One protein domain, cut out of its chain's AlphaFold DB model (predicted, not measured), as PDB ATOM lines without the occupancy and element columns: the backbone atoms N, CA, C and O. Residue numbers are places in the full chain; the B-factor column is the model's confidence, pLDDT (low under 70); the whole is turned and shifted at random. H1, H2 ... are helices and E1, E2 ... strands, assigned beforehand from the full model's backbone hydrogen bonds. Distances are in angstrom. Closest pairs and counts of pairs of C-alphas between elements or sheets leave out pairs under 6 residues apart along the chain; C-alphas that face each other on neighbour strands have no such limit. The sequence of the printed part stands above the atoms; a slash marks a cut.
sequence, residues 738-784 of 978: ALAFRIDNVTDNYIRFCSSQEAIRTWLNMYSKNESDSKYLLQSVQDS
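AT A GLANCE: This is residues 738 to 784 of the 978 residues of the protein "phage_tail_N domain-containing protein" of Photobacterium damselae (UniProt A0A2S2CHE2). What shape do these atoms make? They make a thin, drawn-out rod with no common core: the two-stranded hairpin E1 and E2 is at one end, and the short helices H1, H2 and H3 follow one after another toward the other end. What is it built of? The 47 printed residues include two named strands and three named helices, in the order E1 E2 H1 H2 H3, with an antiparallel sheet of order E1 - E2 and a mixed class of helices and strands. How far does it reach? It is extended, with a radius of gyration of the C-alphas of 16.3 A and spans of 53 by 19 by 8 A.

HOW THE PARTS SIT: How do the strands pair? E1, residues 739 to 742, and E2, residues 751 to 754, form an antiparallel hairpin at 144 degrees. N 739 and O 754 are within hydrogen-bond range at 2.9 A, as are N 752 and O 741 at 2.9 A. Where are the helices? The closest C-alphas of E2 and H1, residues 757 to 763, are those of Cys 754 and Ile 760, 7.2 A apart. H1 and H2, residues 769 to 776, are apart. H2 and H3, residues 779 to 784, are near each other but meet only through their link. Are the helix backbones complete? Every O i to N i+4 pair is within hydrogen-bond range in H1 and H2, but 1 of 2 in H3.

IN THESE COORDINATES: Where are the anchors? E1 begins at C-alpha 739, (-77.646, -118.782, -113.263), and H3 ends at C-alpha 784, (-107.936, -103.602, -132.393). How long are the elements? From first to last C-alpha E1 measures 10.3 A, E2 10.2 A, H1 10.0 A, H2 10.2 A and H3 8.8 A.

THE WHOLE: Which C-alphas are farthest apart? Those of Thr 747 and Ser 784, at 54.0 A. Is the printed part whole? It has no cut and no long link. Where is confidence low? The pLDDT is under 70 at residue 746 and residues 772 to 784.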
ATOM      1  N   ALA A 738     -74.696-118.307-117.195       83.38
ATOM      2  CA  ALA A 738     -75.669-119.174-116.537       83.38
ATOM      3  C   ALA A 738     -76.026-118.694-115.119       83.38
ATOM      4  O   ALA A 738     -75.196-118.100-114.431       83.38
ATOM      5  N   LEU A 739     -77.234-119.019-114.649       86.56
ATOM      6  CA  LEU A 739     -77.646-118.782-113.263       86.56
ATOM      7  C   LEU A 739     -77.207-119.955-112.378       86.56
ATOM      8  O   LEU A 739     -77.531-121.110-112.665       86.56
ATOM      9  N   ALA A 740     -76.480-119.652-111.302       86.62
ATOM     10  CA  ALA A 740     -76.072-120.627-110.296       86.62
ATOM     11  C   ALA A 740     -77.187-120.849-109.264       86.62
ATOM     12  O   ALA A 740     -77.724-119.889-108.713       86.62
ATOM     13  N   PHE A 741     -77.503-122.106-108.965       86.00
ATOM     14  CA  PHE A 741     -78.467-122.493-107.935       86.00
ATOM     15  C   PHE A 741     -77.950-123.701-107.148       86.00
ATOM     16  O   PHE A 741     -77.192-124.516-107.676       86.00
ATOM     17  N   ARG A 742     -78.355-123.827-105.880       85.56
ATOM     18  CA  ARG A 742     -78.139-125.054-105.102       85.56
ATOM     19  C   ARG A 742     -79.366-125.943-105.246       85.56
ATOM     20  O   ARG A 742     -80.485-125.442-105.142       85.56
ATOM     21  N   ILE A 743     -79.169-127.243-105.431       81.12
ATOM     22  CA  ILE A 743     -80.235-128.204-105.130       81.12
ATOM     23  C   ILE A 743     -80.337-128.331-103.601       81.12
ATOM     24  O   ILE A 743     -79.340-128.215-102.887       81.12
ATOM     25  N   ASP A 744     -81.553-128.471-103.079       73.75
ATOM     26  CA  ASP A 744     -81.786-128.596-101.639       73.75
ATOM     27  C   ASP A 744     -82.733-129.758-101.340       73.75
ATOM     28  O   ASP A 744     -83.893-129.575-100.984       73.75
ATOM     29  N   ASN A 745     -82.238-130.979-101.562       74.81
ATOM     30  CA  ASN A 745     -83.004-132.212-101.358       74.81
ATOM     31  C   ASN A 745     -82.275-133.213-100.446       74.81
ATOM     32  O   ASN A 745     -82.268-134.412-100.704       74.81
ATOM     33  N   VAL A 746     -81.639-132.705 -99.381       68.38
ATOM     34  CA  VAL A 746     -80.954-133.447 -98.296       68.38
ATOM     35  C   VAL A 746     -79.708-134.252 -98.712       68.38
ATOM     36  O   VAL A 746     -78.714-134.214 -97.991       68.38
ATOM     37  N   THR A 747     -79.724-134.951 -99.848       74.94
ATOM     38  CA  THR A 747     -78.615-135.766-100.384       74.94
ATOM     39  C   THR A 747     -77.919-135.146-101.599       74.94
ATOM     40  O   THR A 747     -76.780-135.500-101.884       74.94
ATOM     41  N   ASP A 748     -78.573-134.211-102.292       75.69
ATOM     42  CA  ASP A 748     -77.981-133.373-103.341       75.69
ATOM     43  C   ASP A 748     -77.935-131.926-102.837       75.69
ATOM     44  O   ASP A 748     -78.975-131.329-102.539       75.69
ATOM     45  N   ASN A 749     -76.717-131.403-102.697       78.06
ATOM     46  CA  ASN A 749     -76.408-130.051-102.238       78.06
ATOM     47  C   ASN A 749     -75.431-129.317-103.179       78.06
ATOM     48  O   ASN A 749     -74.865-128.290-102.793       78.06
ATOM     49  N   TYR A 750     -75.231-129.824-104.403       85.12
ATOM     50  CA  TYR A 750     -74.281-129.251-105.354       85.12
ATOM     51  C   TYR A 750     -74.756-127.882-105.857       85.12
ATOM     52  O   TYR A 750     -75.949-127.653-106.086       85.12
ATOM     53  N   ILE A 751     -73.802-126.973-106.083       87.31
ATOM     54  CA  ILE A 751     -74.042-125.760-106.872       87.31
ATOM     55  C   ILE A 751     -74.016-126.164-108.344       87.31
ATOM     56  O   ILE A 751     -73.013-126.675-108.840       87.31
ATOM     57  N   ARG A 752     -75.123-125.928-109.045       88.50
ATOM     58  CA  ARG A 752     -75.286-126.214-110.470       88.50
ATOM     59  C   ARG A 752     -75.585-124.927-111.228       88.50
ATOM     60  O   ARG A 752     -76.087-123.959-110.664       88.50
ATOM     61  N   PHE A 753     -75.293-124.932-112.522       89.50
ATOM     62  CA  PHE A 753     -75.504-123.795-113.411       89.50
ATOM     63  C   PHE A 753     -76.577-124.138-114.444       89.50
ATOM     64  O   PHE A 753     -76.457-125.141-115.145       89.50
ATOM     65  N   CYS A 754     -77.612-123.307-114.562       88.44
ATOM     66  CA  CYS A 754     -78.564-123.382-115.666       88.44
ATOM     67  C   CYS A 754     -78.252-122.284-116.688       88.44
ATOM     68  O   CYS A 754     -78.307-121.100-116.364       88.44
ATOM     69  N   SER A 755     -77.915-122.666-117.921       89.06
ATOM     70  CA  SER A 755     -77.712-121.741-119.047       89.06
ATOM     71  C   SER A 755     -78.972-121.533-119.898       89.06
ATOM     72  O   SER A 755     -79.021-120.601-120.698       89.06
ATOM     73  N   SER A 756     -80.008-122.366-119.728       89.00
ATOM     74  CA  SER A 756     -81.273-122.220-120.453       89.00
ATOM     75  C   SER A 756     -82.138-121.130-119.822       89.00
ATOM     76  O   SER A 756     -82.737-121.316-118.761       89.00
ATOM     77  N   GLN A 757     -82.241-119.993-120.514       82.06
ATOM     78  CA  GLN A 757     -83.123-118.889-120.124       82.06
ATOM     79  C   GLN A 757     -84.590-119.331-120.022       82.06
ATOM     80  O   GLN A 757     -85.315-118.860-119.152       82.06
ATOM     81  N   GLU A 758     -85.026-120.249-120.886       81.81
ATOM     82  CA  GLU A 758     -86.385-120.790-120.877       81.81
ATOM     83  C   GLU A 758     -86.658-121.607-119.609       81.81
ATOM     84  O   GLU A 758     -87.629-121.334-118.908       81.81
ATOM     85  N   ALA A 759     -85.759-122.531-119.248       85.44
ATOM     86  CA  ALA A 759     -85.910-123.343-118.041       85.44
ATOM     87  C   ALA A 759     -85.934-122.486-116.759       85.44
ATOM     88  O   ALA A 759     -86.724-122.757-115.854       85.44
ATOM     89  N   ILE A 760     -85.121-121.423-116.700       87.38
ATOM     90  CA  ILE A 760     -85.116-120.465-115.581       87.38
ATOM     91  C   ILE A 760     -86.449-119.710-115.494       87.38
ATOM     92  O   ILE A 760     -87.019-119.612-114.408       87.38
ATOM     93  N   ARG A 761     -86.971-119.199-116.620       86.00
ATOM     94  CA  ARG A 761     -88.280-118.518-116.656       86.00
ATOM     95  C   ARG A 761     -89.402-119.441-116.183       86.00
ATOM     96  O   ARG A 761     -90.175-119.045-115.315       86.00
ATOM     97  N   THR A 762     -89.438-120.675-116.684       86.25
ATOM     98  CA  THR A 762     -90.425-121.689-116.290       86.25
ATOM     99  C   THR A 762     -90.349-122.009-114.796       86.25
ATOM    100  O   THR A 762     -91.384-122.053-114.135       86.25
ATOM    101  N   TRP A 763     -89.145-122.158-114.228       85.31
ATOM    102  CA  TRP A 763     -88.963-122.379-112.788       85.31
ATOM    103  C   TRP A 763     -89.454-121.201-111.930       85.31
ATOM    104  O   TRP A 763     -90.092-121.414-110.900       85.31
ATOM    105  N   LEU A 764     -89.229-119.962-112.379       86.88
ATOM    106  CA  LEU A 764     -89.742-118.748-111.728       86.88
ATOM    107  C   LEU A 764     -91.237-118.483-112.001       86.88
ATOM    108  O   LEU A 764     -91.770-117.486-111.514       86.88
ATOM    109  N   ASN A 765     -91.917-119.338-112.779       82.94
ATOM    110  CA  ASN A 765     -93.282-119.130-113.278       82.94
ATOM    111  C   ASN A 765     -93.459-117.768-113.990       82.94
ATOM    112  O   ASN A 765     -94.477-117.084-113.848       82.94
ATOM    113  N   MET A 766     -92.434-117.362-114.743       79.00
ATOM    114  CA  MET A 766     -92.409-116.147-115.552       79.00
ATOM    115  C   MET A 766     -92.534-116.485-117.037       79.00
ATOM    116  O   MET A 766     -91.988-117.475-117.515       79.00
ATOM    117  N   TYR A 767     -93.207-115.620-117.785       77.81
ATOM    118  CA  TYR A 767     -93.377-115.757-119.231       77.81
ATOM    119  C   TYR A 767     -92.258-115.021-119.977       77.81
ATOM    120  O   TYR A 767     -91.718-114.028-119.480       77.81
ATOM    121  N   SER A 768     -91.905-115.464-121.188       77.50
ATOM    122  CA  SER A 768     -91.186-114.588-122.121       77.50
ATOM    123  C   SER A 768     -92.027-113.359-122.464       77.50
ATOM    124  O   SER A 768     -93.237-113.337-122.241       77.50
ATOM    125  N   LYS A 769     -91.401-112.350-123.082       71.94
ATOM    126  CA  LYS A 769     -92.139-111.212-123.638       71.94
ATOM    127  C   LYS A 769     -93.261-111.681-124.574       71.94
ATOM    128  O   LYS A 769     -94.405-111.317-124.358       71.94
ATOM    129  N   ASN A 770     -92.948-112.565-125.522       70.50
ATOM    130  CA  ASN A 770     -93.907-113.063-126.509       70.50
ATOM    131  C   ASN A 770     -95.064-113.845-125.856       70.50
ATOM    132  O   ASN A 770     -96.219-113.626-126.196       70.50
ATOM    133  N   GLU A 771     -94.775-114.721-124.889       72.81
ATOM    134  CA  GLU A 771     -95.810-115.479-124.165       72.81
ATOM    135  C   GLU A 771     -96.653-114.580-123.253       72.81
ATOM    136  O   GLU A 771     -97.858-114.787-123.125       72.81
ATOM    137  N   SER A 772     -96.040-113.572-122.624       67.44
ATOM    138  CA  SER A 772     -96.754-112.582-121.817       67.44
ATOM    139  C   SER A 772     -97.658-111.715-122.688       67.44
ATOM    140  O   SER A 772     -98.794-111.446-122.301       67.44
ATOM    141  N   ASP A 773     -97.182-111.321-123.869       64.56
ATOM    142  CA  ASP A 773     -97.961-110.580-124.854       64.56
ATOM    143  C   ASP A 773     -99.159-111.430-125.318       64.56
ATOM    144  O   ASP A 773    -100.281-110.944-125.274       64.56
ATOM    145  N   SER A 774     -98.983-112.720-125.633       63.88
ATOM    146  CA  SER A 774    -100.093-113.621-126.003       63.88
ATOM    147  C   SER A 774    -101.057-113.986-124.861       63.88
ATOM    148  O   SER A 774    -102.172-114.431-125.132       63.88
ATOM    149  N   LYS A 775    -100.643-113.868-123.590       62.78
ATOM    150  CA  LYS A 775    -101.427-114.328-122.425       62.78
ATOM    151  C   LYS A 775    -102.089-113.204-121.624       62.78
ATOM    152  O   LYS A 775    -103.128-113.440-121.010       62.78
ATOM    153  N   TYR A 776    -101.496-112.009-121.608       57.97
ATOM    154  CA  TYR A 776    -101.965-110.862-120.819       57.97
ATOM    155  C   TYR A 776    -102.375-109.653-121.663       57.97
ATOM    156  O   TYR A 776    -103.150-108.829-121.176       57.97
ATOM    157  N   LEU A 777    -101.955-109.563-122.929       52.28
ATOM    158  CA  LEU A 777    -102.726-108.800-123.906       52.28
ATOM    159  C   LEU A 777    -103.803-109.750-124.431       52.28
ATOM    160  O   LEU A 777    -103.508-110.842-124.911       52.28
ATOM    161  N   LEU A 778    -105.071-109.354-124.328       49.97
ATOM    162  CA  LEU A 778    -106.135-110.061-125.040       49.97
ATOM    163  C   LEU A 778    -105.778-110.070-126.533       49.97
ATOM    164  O   LEU A 778    -105.350-109.037-127.047       49.97
ATOM    165  N   GLN A 779    -106.017-111.178-127.240       49.28
ATOM    166  CA  GLN A 779    -105.788-111.266-128.693       49.28
ATOM    167  C   GLN A 779    -106.457-110.095-129.445       49.28
ATOM    168  O   GLN A 779    -105.881-109.507-130.356       49.28
ATOM    169  N   SER A 780    -107.623-109.655-128.959       48.19
ATOM    170  CA  SER A 780    -108.343-108.482-129.460       48.19
ATOM    171  C   SER A 780    -107.591-107.150-129.322       48.19
ATOM    172  O   SER A 780    -107.934-106.200-130.013       48.19
ATOM    173  N   VAL A 781    -106.582-107.011-128.460       48.41
ATOM    174  CA  VAL A 781    -105.793-105.772-128.309       48.41
ATOM    175  C   VAL A 781    -104.718-105.649-129.389       48.41
ATOM    176  O   VAL A 781    -104.481-104.532-129.842       48.41
ATOM    177  N   GLN A 782    -104.131-106.759-129.851       50.81
ATOM    178  CA  GLN A 782    -103.162-106.733-130.955       50.81
ATOM    179  C   GLN A 782    -103.834-106.368-132.291       50.81
ATOM    180  O   GLN A 782    -103.289-105.558-133.038       50.81
ATOM    181  N   ASP A 783    -105.062-106.840-132.533       46.22
ATOM    182  CA  ASP A 783    -105.809-106.531-133.764       46.22
ATOM    183  C   ASP A 783    -106.595-105.196-133.705       46.22
ATOM    184  O   ASP A 783    -106.898-104.581-134.733       46.22
ATOM    185  N   SER A 784    -106.945-104.692-132.509       41.75
ATOM    186  CA  SER A 784    -107.936-103.602-132.393       41.75
ATOM    187  C   SER A 784    -107.441-102.172-132.602       41.75
ATOM    188  O   SER A 784    -108.293-101.288-132.656       41.75
TER     189      SER A 784